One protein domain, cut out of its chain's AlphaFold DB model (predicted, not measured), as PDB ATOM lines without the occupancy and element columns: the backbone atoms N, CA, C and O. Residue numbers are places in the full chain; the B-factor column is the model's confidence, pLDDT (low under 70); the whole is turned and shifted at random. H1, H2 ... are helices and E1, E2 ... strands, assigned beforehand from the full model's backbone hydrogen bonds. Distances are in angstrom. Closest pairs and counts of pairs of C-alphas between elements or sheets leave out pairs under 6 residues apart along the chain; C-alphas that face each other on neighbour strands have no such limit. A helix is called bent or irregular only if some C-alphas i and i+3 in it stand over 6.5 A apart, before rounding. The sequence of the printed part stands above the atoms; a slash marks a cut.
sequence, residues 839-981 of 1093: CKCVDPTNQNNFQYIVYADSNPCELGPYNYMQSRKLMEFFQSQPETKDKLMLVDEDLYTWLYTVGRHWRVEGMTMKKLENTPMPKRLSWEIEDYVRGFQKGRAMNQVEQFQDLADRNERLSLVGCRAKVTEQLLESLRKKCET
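What this domain is: This is residues 839 to 981 of the 1093 residues of an uncharacterized protein of Paraphaeosphaeria sporulosa (UniProt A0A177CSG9). A small sheet of three strands is sandwiched between helices, with H1 and H6 over one face and H2 and the long H5 over the other; H4 packs at about a right angle on the first turns of H5, and with H3 it forms a side lobe off the sheet. The printed part has 143 residues with three named strands and six named helices, in the order E1 E2 H1 E3 H2 H3 H4 H5 H6, and its class is mixed. The sheet's order is E2 E1 E3, antiparallel throughout. The whole is compact, with a radius of gyration of the C-alphas of 16.0 A, and flat, spanning 46 by 42 by 22 A.

Where its parts are: E1 is residues 850 to 855, 16.6 A long, from C-alpha 850 at (-0.188, 25.505, 69.266). E2 is residues 861 to 867, 18.1 A, and H1 is residues 868 to 880, 18.6 A. E3 is residues 888 to 892, and H2 is residues 893 to 901. H3 is residues 913 to 916, and H4 is residues 923 to 933, 15.3 A. H5, residues 940 to 960, is 30.3 A long and begins at C-alpha 940 (-9.983, 14.793, 69.688). H6, residues 969 to 979, is 15.2 A long and ends at C-alpha 979 (13.319, 21.829, 56.772).

How they stand to each other: E1 and E2 form a hairpin, with N 853 and O 863 at 2.9 A, within hydrogen-bond range. E1 is also antiparallel to E3, with N 852 and O 891 at 2.8 A. E2, H1 and E3 make a split strand-helix-strand unit, two strands running the same way with E1 between them, and its crossover is right-handed. H1 lies over E1 at a height over the sheet of 9.2 A. On the same face, H6 lies over E2; it touches H1 about perpendicular, at 80 degrees, the closest C-alphas being those of Leu 874 and Arg 976, 7.0 A apart. On the opposite face, H2 lies over E1, and H5 over E1 and E3. H2 and H5 only just touch, with 3 pairs of C-alphas within 8 A, the closest those of Leu 899 and Val 945 at 7.2 A. H4 touches H5, the C-alphas of Leu 925 and Ala 941 being 5.4 A apart. H3 is near H4. H2 is only just irregular, C-alphas 894 and 897 being 6.8 A apart. Each O i to N i+4 pair is within hydrogen-bond range in H1, H4, H5 and H6, and 3 of 5 in H2; H3 is too short for one.

The domain as a whole: The farthest C-alphas, those of Lys 914 and Thr 981, are 50.4 A apart. The printed part has no cut, and the link from H2 to H3, 11 residues, is long. Mean pLDDT of the printed part is 90.9; residues 908, 910 to 911 and 913 are under 70.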
ATOM      1  N   CYS A 839     -13.195  31.486  62.543       84.06
ATOM      2  CA  CYS A 839     -13.248  31.047  63.928       84.06
ATOM      3  C   CYS A 839     -11.879  31.104  64.606       84.06
ATOM      4  O   CYS A 839     -10.886  30.632  64.062       84.06
ATOM      5  N   LYS A 840     -11.816  31.532  65.868       82.88
ATOM      6  CA  LYS A 840     -10.557  31.521  66.637       82.88
ATOM      7  C   LYS A 840      -9.909  30.137  66.774       82.88
ATOM      8  O   LYS A 840      -8.715  30.068  67.050       82.88
ATOM      9  N   CYS A 841     -10.661  29.048  66.604       81.06
ATOM     10  CA  CYS A 841     -10.118  27.686  66.637       81.06
ATOM     11  C   CYS A 841      -9.279  27.328  65.398       81.06
ATOM     12  O   CYS A 841      -8.555  26.342  65.429       81.06
ATOM     13  N   VAL A 842      -9.363  28.112  64.317       85.25
ATOM     14  CA  VAL A 842      -8.525  27.928  63.122       85.25
ATOM     15  C   VAL A 842      -7.407  28.964  63.019       85.25
ATOM     16  O   VAL A 842      -6.577  28.853  62.125       85.25
ATOM     17  N   ASP A 843      -7.362  29.947  63.926       88.38
ATOM     18  CA  ASP A 843      -6.348  31.001  63.933       88.38
ATOM     19  C   ASP A 843      -4.974  30.447  64.346       88.38
ATOM     20  O   ASP A 843      -4.798  30.067  65.507       88.38
ATOM     21  N   PRO A 844      -3.970  30.421  63.457       88.69
ATOM     22  CA  PRO A 844      -2.640  29.922  63.793       88.69
ATOM     23  C   PRO A 844      -1.891  30.818  64.789       88.69
ATOM     24  O   PRO A 844      -0.864  30.403  65.312       88.69
ATOM     25  N   THR A 845      -2.375  32.034  65.067       88.12
ATOM     26  CA  THR A 845      -1.800  32.924  66.091       88.12
ATOM     27  C   THR A 845      -2.399  32.719  67.478       88.12
ATOM     28  O   THR A 845      -1.890  33.261  68.462       88.12
ATOM     29  N   ASN A 846      -3.481  31.945  67.579       88.25
ATOM     30  CA  ASN A 846      -4.082  31.613  68.857       88.25
ATOM     31  C   ASN A 846      -3.239  30.542  69.556       88.25
ATOM     32  O   ASN A 846      -3.026  29.466  69.002       88.25
ATOM     33  N   GLN A 847      -2.808  30.836  70.784       84.81
ATOM     34  CA  GLN A 847      -2.000  29.932  71.610       84.81
ATOM     35  C   GLN A 847      -2.685  28.574  71.798       84.81
ATOM     36  O   GLN A 847      -2.050  27.539  71.686       84.81
ATOM     37  N   ASN A 848      -4.017  28.547  71.904       84.62
ATOM     38  CA  ASN A 848      -4.766  27.290  72.029       84.62
ATOM     39  C   ASN A 848      -4.644  26.359  70.804       84.62
ATOM     40  O   ASN A 848      -5.052  25.202  70.877       84.62
ATOM     41  N   ASN A 849      -4.123  26.854  69.677       87.88
ATOM     42  CA  ASN A 849      -3.884  26.078  68.461       87.88
ATOM     43  C   ASN A 849      -2.400  25.728  68.269       87.88
ATOM     44  O   ASN A 849      -2.014  25.267  67.188       87.88
ATOM     45  N   PHE A 850      -1.563  25.966  69.278       94.56
ATOM     46  CA  PHE A 850      -0.188  25.505  69.266       94.56
ATOM     47  C   PHE A 850      -0.109  24.009  69.552       94.56
ATOM     48  O   PHE A 850      -0.923  23.419  70.267       94.56
ATOM     49  N   GLN A 851       0.875  23.385  68.922       96.50
ATOM     50  CA  GLN A 851       1.112  21.957  68.977       96.50
ATOM     51  C   GLN A 851       2.595  21.673  69.177       96.50
ATOM     52  O   GLN A 851       3.463  22.402  68.694       96.50
ATOM     53  N   TYR A 852       2.864  20.563  69.844       97.62
ATOM     54  CA  TYR A 852       4.179  19.979  70.020       97.62
ATOM     55  C   TYR A 852       4.312  18.758  69.118       97.62
ATOM     56  O   TYR A 852       3.383  17.959  68.982       97.62
ATOM     57  N   ILE A 853       5.482  18.603  68.510       98.00
ATOM     58  CA  ILE A 853       5.886  17.354  67.871       98.00
ATOM     59  C   ILE A 853       6.547  16.514  68.954       98.00
ATOM     60  O   ILE A 853       7.561  16.929  69.511       98.00
ATOM     61  N   VAL A 854       5.972  15.356  69.267       97.56
ATOM     62  CA  VAL A 854       6.401  14.538  70.404       97.56
ATOM     63  C   VAL A 854       6.827  13.149  69.944       97.56
ATOM     64  O   VAL A 854       6.096  12.461  69.227       97.56
ATOM     65  N   TYR A 855       8.010  12.733  70.390       97.38
ATOM     66  CA  TYR A 855       8.446  11.342  70.415       97.38
ATOM     67  C   TYR A 855       8.002  10.726  71.743       97.38
ATOM     68  O   TYR A 855       8.598  10.990  72.786       97.38
ATOM     69  N   ALA A 856       6.926   9.942  71.712       96.00
ATOM     70  CA  ALA A 856       6.397   9.289  72.904       96.00
ATOM     71  C   ALA A 856       7.296   8.097  73.281       96.00
ATOM     72  O   ALA A 856       7.383   7.136  72.524       96.00
ATOM     73  N   ASP A 857       7.995   8.166  74.414       93.44
ATOM     74  CA  ASP A 857       8.843   7.099  74.967       93.44
ATOM     75  C   ASP A 857       8.953   7.290  76.493       93.44
ATOM     76  O   ASP A 857       8.353   8.193  77.077       93.44
ATOM     77  N   SER A 858       9.740   6.442  77.148       87.69
ATOM     78  CA  SER A 858      10.143   6.541  78.543       87.69
ATOM     79  C   SER A 858      10.732   7.879  78.957       87.69
ATOM     80  O   SER A 858      10.435   8.354  80.051       87.69
ATOM     81  N   ASN A 859      11.498   8.479  78.055       90.06
ATOM     82  CA  ASN A 859      11.991   9.841  78.146       90.06
ATOM     83  C   ASN A 859      11.505  10.549  76.879       90.06
ATOM     84  O   ASN A 859      12.173  10.418  75.846       90.06
ATOM     85  N   PRO A 860      10.320  11.186  76.912       90.62
ATOM     86  CA  PRO A 860       9.766  11.824  75.732       90.62
ATOM     87  C   PRO A 860      10.716  12.916  75.247       90.62
ATOM     88  O   PRO A 860      11.363  13.587  76.048       90.62
ATOM     89  N   CYS A 861      10.802  13.092  73.934       94.62
ATOM     90  CA  CYS A 861      11.442  14.265  73.351       94.62
ATOM     91  C   CYS A 861      10.359  15.108  72.691       94.62
ATOM     92  O   CYS A 861       9.539  14.569  71.942       94.62
ATOM     93  N   GLU A 862      10.371  16.412  72.935       95.38
ATOM     94  CA  GLU A 862       9.473  17.344  72.267       95.38
ATOM     95  C   GLU A 862      10.221  18.331  71.380       95.38
ATOM     96  O   GLU A 862      11.410  18.594  71.535       95.38
ATOM     97  N   LEU A 863       9.473  18.895  70.442       97.25
ATOM     98  CA  LEU A 863       9.890  20.016  69.633       97.25
ATOM     99  C   LEU A 863       8.673  20.943  69.469       97.25
ATOM    100  O   LEU A 863       7.633  20.511  68.965       97.25
ATOM    101  N   GLY A 864       8.779  22.198  69.911       95.31
ATOM    102  CA  GLY A 864       7.678  23.169  69.887       95.31
ATOM    103  C   GLY A 864       7.772  24.219  71.003       95.31
ATOM    104  O   GLY A 864       8.798  24.284  71.682       95.31
ATOM    105  N   PRO A 865       6.723  25.039  71.209       96.25
ATOM    106  CA  PRO A 865       5.424  25.000  70.526       96.25
ATOM    107  C   PRO A 865       5.480  25.549  69.091       96.25
ATOM    108  O   PRO A 865       6.172  26.526  68.813       96.25
ATOM    109  N   TYR A 866       4.705  24.948  68.186       95.81
ATOM    110  CA  TYR A 866       4.512  25.415  66.810       95.81
ATOM    111  C   TYR A 866       3.044  25.708  66.538       95.81
ATOM    112  O   TYR A 866       2.164  25.017  67.047       95.81
ATOM    113  N   ASN A 867       2.759  26.679  65.673       93.44
ATOM    114  CA  ASN A 867       1.397  26.837  65.175       93.44
ATOM    115  C   ASN A 867       0.972  25.611  64.344       93.44
ATOM    116  O   ASN A 867       1.814  24.949  63.737       93.44
ATOM    117  N   TYR A 868      -0.335  25.345  64.275       90.88
ATOM    118  CA  TYR A 868      -0.905  24.188  63.569       90.88
ATOM    119  C   TYR A 868      -0.413  24.000  62.117       90.88
ATOM    120  O   TYR A 868      -0.308  22.875  61.634       90.88
ATOM    121  N   MET A 869      -0.120  25.081  61.386       91.25
ATOM    122  CA  MET A 869       0.340  24.978  59.994       91.25
ATOM    123  C   MET A 869       1.819  24.590  59.917       91.25
ATOM    124  O   MET A 869       2.189  23.726  59.122       91.25
ATOM    125  N   GLN A 870       2.656  25.201  60.756       94.00
ATOM    126  CA  GLN A 870       4.076  24.872  60.857       94.00
ATOM    127  C   GLN A 870       4.287  23.455  61.401       94.00
ATOM    128  O   GLN A 870       5.066  22.694  60.829       94.00
ATOM    129  N   SER A 871       3.551  23.067  62.447       95.56
ATOM    130  CA  SER A 871       3.633  21.730  63.044       95.56
ATOM    131  C   SER A 871       3.314  20.633  62.022       95.56
ATOM    132  O   SER A 871       4.007  19.619  61.968       95.56
ATOM    133  N   ARG A 872       2.314  20.851  61.157       93.94
ATOM    134  CA  ARG A 872       1.964  19.930  60.070       93.94
ATOM    135  C   ARG A 872       3.041  19.825  58.998       93.94
ATOM    136  O   ARG A 872       3.385  18.706  58.635       93.94
ATOM    137  N   LYS A 873       3.593  20.952  58.536       94.38
ATOM    138  CA  LYS A 873       4.706  20.968  57.569       94.38
ATOM    139  C   LYS A 873       5.906  20.182  58.109       94.38
ATOM    140  O   LYS A 873       6.431  19.306  57.426       94.38
ATOM    141  N   LEU A 874       6.302  20.459  59.353       96.25
ATOM    142  CA  LEU A 874       7.402  19.761  60.020       96.25
ATOM    143  C   LEU A 874       7.100  18.270  60.211       96.25
ATOM    144  O   LEU A 874       7.969  17.439  59.968       96.25
ATOM    145  N   MET A 875       5.872  17.910  60.596       97.50
ATOM    146  CA  MET A 875       5.469  16.510  60.751       97.50
ATOM    147  C   MET A 875       5.505  15.748  59.421       97.50
ATOM    148  O   MET A 875       6.012  14.632  59.388       97.50
ATOM    149  N   GLU A 876       5.017  16.337  58.327       96.44
ATOM    150  CA  GLU A 876       5.084  15.738  56.985       96.44
ATOM    151  C   GLU A 876       6.547  15.523  56.553       96.44
ATOM    152  O   GLU A 876       6.899  14.439  56.081       96.44
ATOM    153  N   PHE A 877       7.428  16.497  56.814       96.81
ATOM    154  CA  PHE A 877       8.867  16.357  56.574       96.81
ATOM    155  C   PHE A 877       9.510  15.272  57.452       96.81
ATOM    156  O   PHE A 877      10.280  14.453  56.961       96.81
ATOM    157  N   PHE A 878       9.190  15.199  58.744       97.38
ATOM    158  CA  PHE A 878       9.723  14.151  59.619       97.38
ATOM    159  C   PHE A 878       9.197  12.760  59.247       97.38
ATOM    160  O   PHE A 878       9.928  11.776  59.333       97.38
ATOM    161  N   GLN A 879       7.956  12.643  58.785       97.25
ATOM    162  CA  GLN A 879       7.409  11.378  58.289       97.25
ATOM    163  C   GLN A 879       8.096  10.890  57.005       97.25
ATOM    164  O   GLN A 879       8.120   9.679  56.764       97.25
ATOM    165  N   SER A 880       8.687  11.788  56.205       97.12
ATOM    166  CA  SER A 880       9.496  11.389  55.048       97.12
ATOM    167  C   SER A 880      10.895  10.897  55.430       97.12
ATOM    168  O   SER A 880      11.513  10.187  54.637       97.12
ATOM    169  N   GLN A 881      11.403  11.245  56.620       97.62
ATOM    170  CA  GLN A 881      12.720  10.797  57.084       97.62
ATOM    171  C   GLN A 881      12.635   9.380  57.683       97.62
ATOM    172  O   GLN A 881      11.806   9.130  58.569       97.62
ATOM    173  N   PRO A 882      13.480   8.427  57.247       96.19
ATOM    174  CA  PRO A 882      13.419   7.039  57.710       96.19
ATOM    175  C   PRO A 882      13.668   6.890  59.219       96.19
ATOM    176  O   PRO A 882      13.166   5.950  59.842       96.19
ATOM    177  N   GLU A 883      14.407   7.816  59.829       96.25
ATOM    178  CA  GLU A 883      14.747   7.809  61.250       96.25
ATOM    179  C   GLU A 883      13.546   8.121  62.148       96.25
ATOM    180  O   GLU A 883      13.480   7.607  63.269       96.25
ATOM    181  N   THR A 884      12.596   8.926  61.671       97.00
ATOM    182  CA  THR A 884      11.471   9.461  62.460       97.00
ATOM    183  C   THR A 884      10.094   9.014  61.966       97.00
ATOM    184  O   THR A 884       9.095   9.229  62.656       97.00
ATOM    185  N   LYS A 885      10.029   8.344  60.810       96.88
ATOM    186  CA  LYS A 885       8.799   7.780  60.247       96.88
ATOM    187  C   LYS A 885       8.062   6.878  61.247       96.88
ATOM    188  O   LYS A 885       8.644   5.948  61.803       96.88
ATOM    189  N   ASP A 886       6.773   7.163  61.445       96.31
ATOM    190  CA  ASP A 886       5.840   6.450  62.337       96.31
ATOM    191  C   ASP A 886       6.230   6.424  63.832       96.31
ATOM    192  O   ASP A 886       5.703   5.605  64.591       96.31
ATOM    193  N   LYS A 887       7.142   7.316  64.256       97.06
ATOM    194  CA  LYS A 887       7.632   7.430  65.643       97.06
ATOM    195  C   LYS A 887       7.193   8.701  66.371       97.06
ATOM    196  O   LYS A 887       7.345   8.780  67.589       97.06
ATOM    197  N   LEU A 888       6.703   9.696  65.636       98.00
ATOM    198  CA  LEU A 888       6.327  11.013  66.151       98.00
ATOM    199  C   LEU A 888       4.820  11.238  66.030       98.00
ATOM    200  O   LEU A 888       4.174  10.683  65.140       98.00
ATOM    201  N   MET A 889       4.274  12.104  66.881       97.81
ATOM    202  CA  MET A 889       2.895  12.583  66.774       97.81
ATOM    203  C   MET A 889       2.769  14.072  67.104       97.81
ATOM    204  O   MET A 889       3.663  14.662  67.706       97.81
ATOM    205  N   LEU A 890       1.643  14.668  66.704       97.75
ATOM    206  CA  LEU A 890       1.266  16.029  67.080       97.75
ATOM    207  C   LEU A 890       0.393  16.000  68.335       97.75
ATOM    208  O   LEU A 890      -0.660  15.356  68.353       97.75
ATOM    209  N   VAL A 891       0.814  16.737  69.356       96.94
ATOM    210  CA  VAL A 891       0.104  16.883  70.628       96.94
ATOM    211  C   VAL A 891      -0.265  18.347  70.818       96.94
ATOM    212  O   VAL A 891       0.570  19.222  70.624       96.94
ATOM    213  N   ASP A 892      -1.514  18.630  71.168       96.25
ATOM    214  CA  ASP A 892      -1.964  20.004  71.410       96.25
ATOM    215  C   ASP A 892      -1.356  20.557  72.719       96.25
ATOM    216  O   ASP A 892      -1.126  19.795  73.660       96.25
ATOM    217  N   GLU A 893      -1.082  21.866  72.789       95.06
ATOM    218  CA  GLU A 893      -0.385  22.502  73.926       95.06
ATOM    219  C   GLU A 893      -1.057  22.237  75.285       95.06
ATOM    220  O   GLU A 893      -0.377  21.913  76.259       95.06
ATOM    221  N   ASP A 894      -2.389  22.296  75.348       93.31
ATOM    222  CA  ASP A 894      -3.153  22.062  76.578       93.31
ATOM    223  C   ASP A 894      -3.053  20.614  77.091       93.31
ATOM    224  O   ASP A 894      -3.159  20.373  78.292       93.31
ATOM    225  N   LEU A 895      -2.831  19.653  76.193       95.44
ATOM    226  CA  LEU A 895      -2.656  18.237  76.513       95.44
ATOM    227  C   LEU A 895      -1.211  17.867  76.795       95.44
ATOM    228  O   LEU A 895      -0.965  16.949  77.575       95.44
ATOM    229  N   TYR A 896      -0.266  18.549  76.154       94.94
ATOM    230  CA  TYR A 896       1.142  18.183  76.164       94.94
ATOM    231  C   TYR A 896       1.701  18.076  77.594       94.94
ATOM    232  O   TYR A 896       2.202  17.016  77.975       94.94
ATOM    233  N   THR A 897       1.523  19.108  78.430       93.12
ATOM    234  CA  THR A 897       2.017  19.090  79.819       93.12
ATOM    235  C   THR A 897       1.409  17.947  80.631       93.12
ATOM    236  O   THR A 897       2.093  17.317  81.440       93.12
ATOM    237  N   TRP A 898       0.128  17.648  80.410       94.81
ATOM    238  CA  TRP A 898      -0.562  16.571  81.112       94.81
ATOM    239  C   TRP A 898      -0.100  15.188  80.653       94.81
ATOM    240  O   TRP A 898       0.182  14.334  81.490       94.81
ATOM    241  N   LEU A 899       0.034  14.966  79.342       94.12
ATOM    242  CA  LEU A 899       0.531  13.711  78.776       94.12
ATOM    243  C   LEU A 899       1.950  13.397  79.251       94.12
ATOM    244  O   LEU A 899       2.245  12.248  79.581       94.12
ATOM    245  N   TYR A 900       2.790  14.428  79.352       89.62
ATOM    246  CA  TYR A 900       4.167  14.308  79.815       89.62
ATOM    247  C   TYR A 900       4.266  13.949  81.306       89.62
ATOM    248  O   TYR A 900       5.102  13.139  81.699       89.62
ATOM    249  N   THR A 901       3.413  14.538  82.148       88.69
ATOM    250  CA  THR A 901       3.512  14.397  83.612       88.69
ATOM    251  C   THR A 901       2.684  13.247  84.177       88.69
ATOM    252  O   THR A 901       3.144  12.541  85.072       88.69
ATOM    253  N   VAL A 902       1.465  13.049  83.674       88.25
ATOM    254  CA  VAL A 902       0.466  12.152  84.274       88.25
ATOM    255  C   VAL A 902      -0.091  11.145  83.266       88.25
ATOM    256  O   VAL A 902      -0.286   9.974  83.594       88.25
ATOM    257  N   GLY A 903      -0.331  11.580  82.028       84.75
ATOM    258  CA  GLY A 903      -1.062  10.813  81.019       84.75
ATOM    259  C   GLY A 903      -0.357   9.551  80.515       84.75
ATOM    260  O   GLY A 903      -1.009   8.687  79.930       84.75
ATOM    261  N   ARG A 904       0.947   9.391  80.773       80.94
ATOM    262  CA  ARG A 904       1.737   8.242  80.299       80.94
ATOM    263  C   ARG A 904       1.235   6.888  80.808       80.94
ATOM    264  O   ARG A 904       1.237   5.917  80.061       80.94
ATOM    265  N   HIS A 905       0.821   6.811  82.071       80.31
ATOM    266  CA  HIS A 905       0.303   5.572  82.675       80.31
ATOM    267  C   HIS A 905      -1.222   5.496  82.653       80.31
ATOM    268  O   HIS A 905      -1.827   4.596  83.239       80.31
ATOM    269  N   TRP A 906      -1.852   6.471  82.014       80.38
ATOM    270  CA  TRP A 906      -3.289   6.535  81.923       80.38
ATOM    271  C   TRP A 906      -3.768   5.485  80.913       80.38
ATOM    272  O   TRP A 906      -3.117   5.272  79.904       80.38
ATOM    273  N   ARG A 907      -4.883   4.798  81.162       75.88
ATOM    274  CA  ARG A 907      -5.614   4.021  80.145       75.88
ATOM    275  C   ARG A 907      -7.099   4.193  80.432       75.88
ATOM    276  O   ARG A 907      -7.516   3.993  81.575       75.88
ATOM    277  N   VAL A 908      -7.882   4.553  79.412       68.81
ATOM    278  CA  VAL A 908      -9.334   4.789  79.551       68.81
ATOM    279  C   VAL A 908     -10.023   3.549  80.133       68.81
ATOM    280  O   VAL A 908     -10.863   3.654  81.021       68.81
ATOM    281  N   GLU A 909      -9.616   2.360  79.681       70.75
ATOM    282  CA  GLU A 909     -10.304   1.082  79.923       70.75
ATOM    283  C   GLU A 909     -10.180   0.532  81.359       70.75
ATOM    284  O   GLU A 909     -10.719  -0.529  81.659       70.75
ATOM    285  N   GLY A 910      -9.518   1.247  82.277       67.25
ATOM    286  CA  GLY A 910      -9.329   0.813  83.669       67.25
ATOM    287  C   GLY A 910      -9.693   1.845  84.737       67.25
ATOM    288  O   GLY A 910      -9.401   1.625  85.916       67.25
ATOM    289  N   MET A 911     -10.279   2.988  84.363       65.31
ATOM    290  CA  MET A 911     -10.564   4.058  85.320       65.31
ATOM    291  C   MET A 911     -11.973   4.007  85.897       65.31
ATOM    292  O   MET A 911     -12.972   3.911  85.192       65.31
ATOM    293  N   THR A 912     -12.040   4.151  87.218       73.75
ATOM    294  CA  THR A 912     -13.269   4.500  87.927       73.75
ATOM    295  C   THR A 912     -13.418   6.023  87.948       73.75
ATOM    296  O   THR A 912     -12.419   6.733  88.081       73.75
ATOM    297  N   MET A 913     -14.654   6.535  87.890       68.56
ATOM    298  CA  MET A 913     -14.951   7.983  87.947       68.56
ATOM    299  C   MET A 913     -14.244   8.694  89.116       68.56
ATOM    300  O   MET A 913     -13.737   9.801  88.973       68.56
ATOM    301  N   LYS A 914     -14.081   8.001  90.249       76.19
ATOM    302  CA  LYS A 914     -13.410   8.514  91.453       76.19
ATOM    303  C   LYS A 914     -11.909   8.807  91.269       76.19
ATOM    304  O   LYS A 914     -11.354   9.655  91.963       76.19
ATOM    305  N   LYS A 915     -11.218   8.102  90.364       76.19
ATOM    306  CA  LYS A 915      -9.815   8.416  90.015       76.19
ATOM    307  C   LYS A 915      -9.723   9.620  89.075       76.19
ATOM    308  O   LYS A 915      -8.726  10.340  89.119       76.19
ATOM    309  N   LEU A 916     -10.764   9.840  88.271       72.56
ATOM    310  CA  LEU A 916     -10.866  10.965  87.347       72.56
ATOM    311  C   LEU A 916     -10.907  12.301  88.103       72.56
ATOM    312  O   LEU A 916     -10.167  13.215  87.766       72.56
ATOM    313  N   GLU A 917     -11.696  12.368  89.180       80.19
ATOM    314  CA  GLU A 917     -11.889  13.585  89.989       80.19
ATOM    315  C   GLU A 917     -10.609  14.088  90.679       80.19
ATOM    316  O   GLU A 917     -10.467  15.281  90.931       80.19
ATOM    317  N   ASN A 918      -9.660  13.197  90.980       83.94
ATOM    318  CA  ASN A 918      -8.460  13.537  91.754       83.94
ATOM    319  C   ASN A 918      -7.241  13.892  90.894       83.94
ATOM    320  O   ASN A 918      -6.197  14.265  91.429       83.94
ATOM    321  N   THR A 919      -7.341  13.755  89.570       81.25
ATOM    322  CA  THR A 919      -6.211  13.977  88.670       81.25
ATOM    323  C   THR A 919      -6.378  15.328  87.975       81.25
ATOM    324  O   THR A 919      -7.363  15.499  87.260       81.25
ATOM    325  N   PRO A 920      -5.452  16.296  88.134       89.50
ATOM    326  CA  PRO A 920      -5.553  17.576  87.442       89.50
ATOM    327  C   PRO A 920      -5.435  17.329  85.938       89.50
ATOM    328  O   PRO A 920      -4.358  17.015  85.437       89.50
ATOM    329  N   MET A 921      -6.556  17.415  85.232       93.44
ATOM    330  CA  MET A 921      -6.675  17.102  83.813       93.44
ATOM    331  C   MET A 921      -7.033  18.367  83.024       93.44
ATOM    332  O   MET A 921      -7.764  19.215  83.545       93.44
ATOM    333  N   PRO A 922      -6.549  18.531  81.777       94.88
ATOM    334  CA  PRO A 922      -6.941  19.655  80.938       94.88
ATOM    335  C   PRO A 922      -8.462  19.694  80.763       94.88
ATOM    336  O   PRO A 922      -9.068  18.669  80.457       94.88
ATOM    337  N   LYS A 923      -9.072  20.879  80.919       91.44
ATOM    338  CA  LYS A 923     -10.539  21.062  80.860       91.44
ATOM    339  C   LYS A 923     -11.159  20.473  79.586       91.44
ATOM    340  O   LYS A 923     -12.229  19.880  79.622       91.44
ATOM    341  N   ARG A 924     -10.460  20.592  78.453       92.94
ATOM    342  CA  ARG A 924     -10.912  20.011  77.183       92.94
ATOM    343  C   ARG A 924     -11.000  18.484  77.247       92.94
ATOM    344  O   ARG A 924     -11.982  17.918  76.785       92.94
ATOM    345  N   LEU A 925     -10.006  17.827  77.843       94.19
ATOM    346  CA  LEU A 925     -10.004  16.375  78.011       94.19
ATOM    347  C   LEU A 925     -11.051  15.923  79.039       94.19
ATOM    348  O   LEU A 925     -11.690  14.899  78.818       94.19
ATOM    349  N   SER A 926     -11.269  16.686  80.118       92.94
ATOM    350  CA  SER A 926     -12.316  16.361  81.098       92.94
ATOM    351  C   SER A 926     -13.706  16.375  80.480       92.94
ATOM    352  O   SER A 926     -14.443  15.411  80.658       92.94
ATOM    353  N   TRP A 927     -14.034  17.402  79.693       93.44
ATOM    354  CA  TRP A 927     -15.323  17.473  79.003       93.44
ATOM    355  C   TRP A 927     -15.506  16.341  77.996       93.44
ATOM    356  O   TRP A 927     -16.545  15.693  77.999       93.44
ATOM    357  N   GLU A 928     -14.487  16.037  77.183       94.25
ATOM    358  CA  GLU A 928     -14.588  14.925  76.231       94.25
ATOM    359  C   GLU A 928     -14.774  13.567  76.928       94.25
ATOM    360  O   GLU A 928     -15.479  12.705  76.405       94.25
ATOM    361  N   ILE A 929     -14.172  13.363  78.107       91.50
ATOM    362  CA  ILE A 929     -14.381  12.143  78.898       91.50
ATOM    363  C   ILE A 929     -15.793  12.103  79.481       91.50
ATOM    364  O   ILE A 929     -16.426  11.050  79.435       91.50
ATOM    365  N   GLU A 930     -16.305  13.215  80.010       86.94
ATOM    366  CA  GLU A 930     -17.689  13.303  80.486       86.94
ATOM    367  C   GLU A 930     -18.686  12.992  79.362       86.94
ATOM    368  O   GLU A 930     -19.604  12.192  79.561       86.94
ATOM    369  N   ASP A 931     -18.464  13.539  78.167       89.81
ATOM    370  CA  ASP A 931     -19.258  13.246  76.974       89.81
ATOM    371  C   ASP A 931     -19.153  11.763  76.590       89.81
ATOM    372  O   ASP A 931     -20.162  11.086  76.374       89.81
ATOM    373  N   TYR A 932     -17.944  11.202  76.570       91.50
ATOM    374  CA  TYR A 932     -17.757   9.783  76.276       91.50
ATOM    375  C   TYR A 932     -18.489   8.879  77.280       91.50
ATOM    376  O   TYR A 932     -19.144   7.912  76.887       91.50
ATOM    377  N   VAL A 933     -18.457   9.219  78.573       85.56
ATOM    378  CA  VAL A 933     -19.195   8.506  79.631       85.56
ATOM    379  C   VAL A 933     -20.712   8.614  79.437       85.56
ATOM    380  O   VAL A 933     -21.433   7.663  79.736       85.56
ATOM    381  N   ARG A 934     -21.207   9.723  78.877       84.38
ATOM    382  CA  ARG A 934     -22.619   9.901  78.487       84.38
ATOM    383  C   ARG A 934     -23.003   9.148  77.203       84.38
ATOM    384  O   ARG A 934     -24.167   9.183  76.812       84.38
ATOM    385  N   GLY A 935     -22.066   8.443  76.565       87.81
ATOM    386  CA  GLY A 935     -22.297   7.651  75.355       87.81
ATOM    387  C   GLY A 935     -21.997   8.384  74.046       87.81
ATOM    388  O   GLY A 935     -22.269   7.841  72.972       87.81
ATOM    389  N   PHE A 936     -21.427   9.593  74.102       91.12
ATOM    390  CA  PHE A 936     -20.924  10.271  72.909       91.12
ATOM    391  C   PHE A 936     -19.625   9.613  72.405       91.12
ATOM    392  O   PHE A 936     -18.971   8.831  73.095       91.12
ATOM    393  N   GLN A 937     -19.247   9.890  71.156       91.38
ATOM    394  CA  GLN A 937     -18.006   9.359  70.580       91.38
ATOM    395  C   GLN A 937     -16.776  10.050  71.185       91.38
ATOM    396  O   GLN A 937     -16.843  11.220  71.551       91.38
ATOM    397  N   LYS A 938     -15.634   9.344  71.240       91.94
ATOM    398  CA  LYS A 938     -14.363   9.905  71.732       91.94
ATOM    399  C   LYS A 938     -13.999  11.171  70.956       91.94
ATOM    400  O   LYS A 938     -13.898  11.143  69.725       91.94
ATOM    401  N   GLY A 939     -13.765  12.259  71.682       91.62
ATOM    402  CA  GLY A 939     -13.333  13.521  71.099       91.62
ATOM    403  C   GLY A 939     -11.860  13.515  70.662       91.62
ATOM    404  O   GLY A 939     -11.179  12.487  70.649       91.62
ATOM    405  N   ARG A 940     -11.353  14.672  70.220       89.81
ATOM    406  CA  ARG A 940      -9.983  14.793  69.688       89.81
ATOM    407  C   ARG A 940      -8.935  14.553  70.764       89.81
ATOM    408  O   ARG A 940      -7.959  13.854  70.502       89.81
ATOM    409  N   ALA A 941      -9.129  15.164  71.928       94.25
ATOM    410  CA  ALA A 941      -8.202  15.085  73.036       94.25
ATOM    411  C   ALA A 941      -8.074  13.640  73.520       94.25
ATOM    412  O   ALA A 941      -6.960  13.138  73.634       94.25
ATOM    413  N   MET A 942      -9.192  12.926  73.676       94.94
ATOM    414  CA  MET A 942      -9.176  11.496  74.003       94.94
ATOM    415  C   MET A 942      -8.438  10.662  72.948       94.94
ATOM    416  O   MET A 942      -7.605   9.828  73.297       94.94
ATOM    417  N   ASN A 943      -8.683  10.913  71.657       95.12
ATOM    418  CA  ASN A 943      -7.976  10.211  70.581       95.12
ATOM    419  C   ASN A 943      -6.463  10.503  70.587       95.12
ATOM    420  O   ASN A 943      -5.674   9.602  70.315       95.12
ATOM    421  N   GLN A 944      -6.036  11.729  70.912       95.44
ATOM    422  CA  GLN A 944      -4.613  12.057  71.075       95.44
ATOM    423  C   GLN A 944      -3.995  11.312  72.262       95.44
ATOM    424  O   GLN A 944      -2.864  10.849  72.154       95.44
ATOM    425  N   VAL A 945      -4.728  11.148  73.365       95.25
ATOM    426  CA  VAL A 945      -4.256  10.375  74.522       95.25
ATOM    427  C   VAL A 945      -4.040   8.901  74.159       95.25
ATOM    428  O   VAL A 945      -2.991   8.346  74.476       95.25
ATOM    429  N   GLU A 946      -4.972   8.284  73.429       94.81
ATOM    430  CA  GLU A 946      -4.831   6.893  72.967       94.81
ATOM    431  C   GLU A 946      -3.683   6.731  71.968       94.81
ATOM    432  O   GLU A 946      -2.838   5.851  72.129       94.81
ATOM    433  N   GLN A 947      -3.584   7.633  70.986       95.19
ATOM    434  CA  GLN A 947      -2.474   7.634  70.029       95.19
ATOM    435  C   GLN A 947      -1.118   7.787  70.722       95.19
ATOM    436  O   GLN A 947      -0.156   7.135  70.321       95.19
ATOM    437  N   PHE A 948      -1.036   8.618  71.766       95.94
ATOM    438  CA  PHE A 948       0.183   8.803  72.546       95.94
ATOM    439  C   PHE A 948       0.616   7.518  73.245       95.94
ATOM    440  O   PHE A 948       1.793   7.167  73.207       95.94
ATOM    441  N   GLN A 949      -0.328   6.786  73.831       93.88
ATOM    442  CA  GLN A 949      -0.059   5.519  74.514       93.88
ATOM    443  C   GLN A 949       0.369   4.429  73.532       93.88
ATOM    444  O   GLN A 949       1.393   3.779  73.740       93.88
ATOM    445  N   ASP A 950      -0.355   4.284  72.422       94.56
ATOM    446  CA  ASP A 950      -0.021   3.318  71.374       94.56
ATOM    447  C   ASP A 950       1.368   3.580  70.779       94.56
ATOM    448  O   ASP A 950       2.127   2.647  70.483       94.56
ATOM    449  N   LEU A 951       1.706   4.859  70.590       95.75
ATOM    450  CA  LEU A 951       2.999   5.279  70.075       95.75
ATOM    451  C   LEU A 951       4.115   5.067  71.104       95.75
ATOM    452  O   LEU A 951       5.178   4.581  70.722       95.75
ATOM    453  N   ALA A 952       3.861   5.344  72.387       94.69
ATOM    454  CA  ALA A 952       4.795   5.065  73.477       94.69
ATOM    455  C   ALA A 952       5.129   3.568  73.562       94.69
ATOM    456  O   ALA A 952       6.300   3.196  73.486       94.69
ATOM    457  N   ASP A 953       4.110   2.701  73.592       93.19
ATOM    458  CA  ASP A 953       4.277   1.242  73.625       93.19
ATOM    459  C   ASP A 953       5.033   0.729  72.382       93.19
ATOM    460  O   ASP A 953       5.787  -0.249  72.420       93.19
ATOM    461  N   ARG A 954       4.811   1.348  71.214       95.00
ATOM    462  CA  ARG A 954       5.530   1.008  69.975       95.00
ATOM    463  C   ARG A 954       6.997   1.433  70.038       95.00
ATOM    464  O   ARG A 954       7.862   0.628  69.694       95.00
ATOM    465  N   ASN A 955       7.277   2.660  70.458       95.38
ATOM    466  CA  ASN A 955       8.629   3.210  70.524       95.38
ATOM    467  C   ASN A 955       9.487   2.515  71.591       95.38
ATOM    468  O   ASN A 955      10.667   2.254  71.347       95.38
ATOM    469  N   GLU A 956       8.895   2.129  72.720       93.56
ATOM    470  CA  GLU A 956       9.566   1.336  73.754       93.56
ATOM    471  C   GLU A 956       9.985  -0.039  73.209       93.56
ATOM    472  O   GLU A 956      11.152  -0.424  73.304       93.56
ATOM    473  N   ARG A 957       9.081  -0.739  72.507       93.44
ATOM    474  CA  ARG A 957       9.406  -2.016  71.842       93.44
ATOM    475  C   ARG A 957      10.504  -1.871  70.793       93.44
ATOM    476  O   ARG A 957      11.396  -2.711  70.727       93.44
ATOM    477  N   LEU A 958      10.464  -0.815  69.981       92.62
ATOM    478  CA  LEU A 958      11.515  -0.551  68.993       92.62
ATOM    479  C   LEU A 958      12.872  -0.269  69.650       92.62
ATOM    480  O   LEU A 958      13.899  -0.631  69.076       92.62
ATOM    481  N   SER A 959      12.873   0.338  70.838       91.25
ATOM    482  CA  SER A 959      14.089   0.619  71.603       91.25
ATOM    483  C   SER A 959      14.703  -0.656  72.192       91.25
ATOM    484  O   SER A 959      15.922  -0.807  72.174       91.25
ATOM    485  N   LEU A 960      13.877  -1.609  72.641       91.69
ATOM    486  CA  LEU A 960      14.341  -2.892  73.193       91.69
ATOM    487  C   LEU A 960      14.979  -3.816  72.148       91.69
ATOM    488  O   LEU A 960      15.873  -4.588  72.474       91.69
ATOM    489  N   VAL A 961      14.541  -3.739  70.892       91.81
ATOM    490  CA  VAL A 961      15.019  -4.635  69.824       91.81
ATOM    491  C   VAL A 961      16.411  -4.229  69.304       91.81
ATOM    492  O   VAL A 961      16.985  -4.930  68.480       91.81
ATOM    493  N   GLY A 962      16.988  -3.107  69.757       85.38
ATOM    494  CA  GLY A 962      18.343  -2.661  69.383       85.38
ATOM    495  C   GLY A 962      18.533  -2.312  67.898       85.38
ATOM    496  O   GLY A 962      19.585  -1.819  67.502       85.38
ATOM    497  N   CYS A 963      17.520  -2.527  67.055       75.25
ATOM    498  CA  CYS A 963      17.627  -2.396  65.604       75.25
ATOM    499  C   CYS A 963      17.457  -0.966  65.075       75.25
ATOM    500  O   CYS A 963      17.556  -0.765  63.864       75.25
ATOM    501  N   ARG A 964      17.148   0.037  65.910       82.50
ATOM    502  CA  ARG A 964      16.944   1.418  65.441       82.50
ATOM    503  C   ARG A 964      17.504   2.442  66.418       82.50
ATOM    504  O   ARG A 964      17.298   2.336  67.621       82.50
ATOM    505  N   ALA A 965      18.143   3.475  65.869       88.81
ATOM    506  CA  ALA A 965      18.570   4.633  66.637       88.81
ATOM    507  C   ALA A 965      17.364   5.289  67.338       88.81
ATOM    508  O   ALA A 965      16.304   5.496  66.724       88.81
ATOM    509  N   LYS A 966      17.542   5.595  68.628       93.00
ATOM    510  CA  LYS A 966      16.585   6.358  69.430       93.00
ATOM    511  C   LYS A 966      16.479   7.770  68.862       93.00
ATOM    512  O   LYS A 966      17.496   8.389  68.554       93.00
ATOM    513  N   VAL A 967      15.255   8.273  68.714       96.56
ATOM    514  CA  VAL A 967      15.041   9.664  68.305       96.56
ATOM    515  C   VAL A 967      15.457  10.557  69.470       96.56
ATOM    516  O   VAL A 967      14.935  10.414  70.572       96.56
ATOM    517  N   THR A 968      16.431  11.433  69.237       96.69
ATOM    518  CA  THR A 968      16.914  12.406  70.222       96.69
ATOM    519  C   THR A 968      16.437  13.807  69.859       96.69
ATOM    520  O   THR A 968      16.183  14.105  68.691       96.69
ATOM    521  N   GLU A 969      16.368  14.696  70.846       96.50
ATOM    522  CA  GLU A 969      16.062  16.114  70.625       96.50
ATOM    523  C   GLU A 969      17.041  16.761  69.626       96.50
ATOM    524  O   GLU A 969      16.626  17.474  68.717       96.50
ATOM    525  N   GLN A 970      18.332  16.419  69.708       97.19
ATOM    526  CA  GLN A 970      19.355  16.895  68.768       97.19
ATOM    527  C   GLN A 970      19.072  16.471  67.320       97.19
ATOM    528  O   GLN A 970      19.282  17.260  66.398       97.19
ATOM    529  N   LEU A 971      18.582  15.243  67.108       96.81
ATOM    530  CA  LEU A 971      18.183  14.775  65.782       96.81
ATOM    531  C   LEU A 971      16.995  15.592  65.263       96.81
ATOM    532  O   LEU A 971      17.065  16.094  64.143       96.81
ATOM    533  N   LEU A 972      15.948  15.766  66.075       97.25
ATOM    534  CA  LEU A 972      14.762  16.545  65.698       97.25
ATOM    535  C   LEU A 972      15.115  17.997  65.361       97.25
ATOM    536  O   LEU A 972      14.679  18.510  64.333       97.25
ATOM    537  N   GLU A 973      15.968  18.630  66.162       96.69
ATOM    538  CA  GLU A 973      16.450  19.991  65.929       96.69
ATOM    539  C   GLU A 973      17.297  20.086  64.647       96.69
ATOM    540  O   GLU A 973      17.157  21.026  63.864       96.69
ATOM    541  N   SER A 974      18.141  19.082  64.373       96.62
ATOM    542  CA  SER A 974      18.915  19.027  63.126       96.62
ATOM    543  C   SER A 974      18.025  18.861  61.889       96.62
ATOM    544  O   SER A 974      18.295  19.466  60.853       96.62
ATOM    545  N   LEU A 975      16.946  18.078  61.993       96.56
ATOM    546  CA  LEU A 975      15.972  17.892  60.922       96.56
ATOM    547  C   LEU A 975      15.110  19.144  60.733       96.56
ATOM    548  O   LEU A 975      14.841  19.512  59.593       96.56
ATOM    549  N   ARG A 976      14.739  19.843  61.814       96.00
ATOM    550  CA  ARG A 976      14.041  21.135  61.734       96.00
ATOM    551  C   ARG A 976      14.855  22.146  60.938       96.00
ATOM    552  O   ARG A 976      14.354  22.676  59.955       96.00
ATOM    553  N   LYS A 977      16.128  22.338  61.299       94.31
ATOM    554  CA  LYS A 977      17.041  23.249  60.587       94.31
ATOM    555  C   LYS A 977      17.225  22.889  59.109       94.31
ATOM    556  O   LYS A 977      17.508  23.761  58.302       94.31
ATOM    557  N   LYS A 978      17.073  21.611  58.743       94.06
ATOM    558  CA  LYS A 978      17.075  21.165  57.337       94.06
ATOM    559  C   LYS A 978      15.752  21.428  56.613       94.06
ATOM    560  O   LYS A 978      15.755  21.494  55.392       94.06
ATOM    561  N   CYS A 979      14.635  21.509  57.333       93.06
ATOM    562  CA  CYS A 979      13.319  21.829  56.772       93.06
ATOM    563  C   CYS A 979      13.118  23.347  56.614       93.06
ATOM    564  O   CYS A 979      12.445  23.799  55.690       93.06
ATOM    565  N   GLU A 980      13.705  24.122  57.524       91.38
ATOM    566  CA  GLU A 980      13.655  25.583  57.587       91.38
ATOM    567  C   GLU A 980      15.000  26.146  57.097       91.38
ATOM    568  O   GLU A 980      15.865  26.507  57.891       91.38
ATOM    569  N   THR A 981      15.225  26.126  55.780       81.19
ATOM    570  CA  THR A 981      16.519  26.488  55.167       81.19
ATOM    571  C   THR A 981      16.724  27.985  54.934       81.19
ATOM    572  O   THR A 981      17.860  28.391  54.679       81.19
TER     573      THR A 981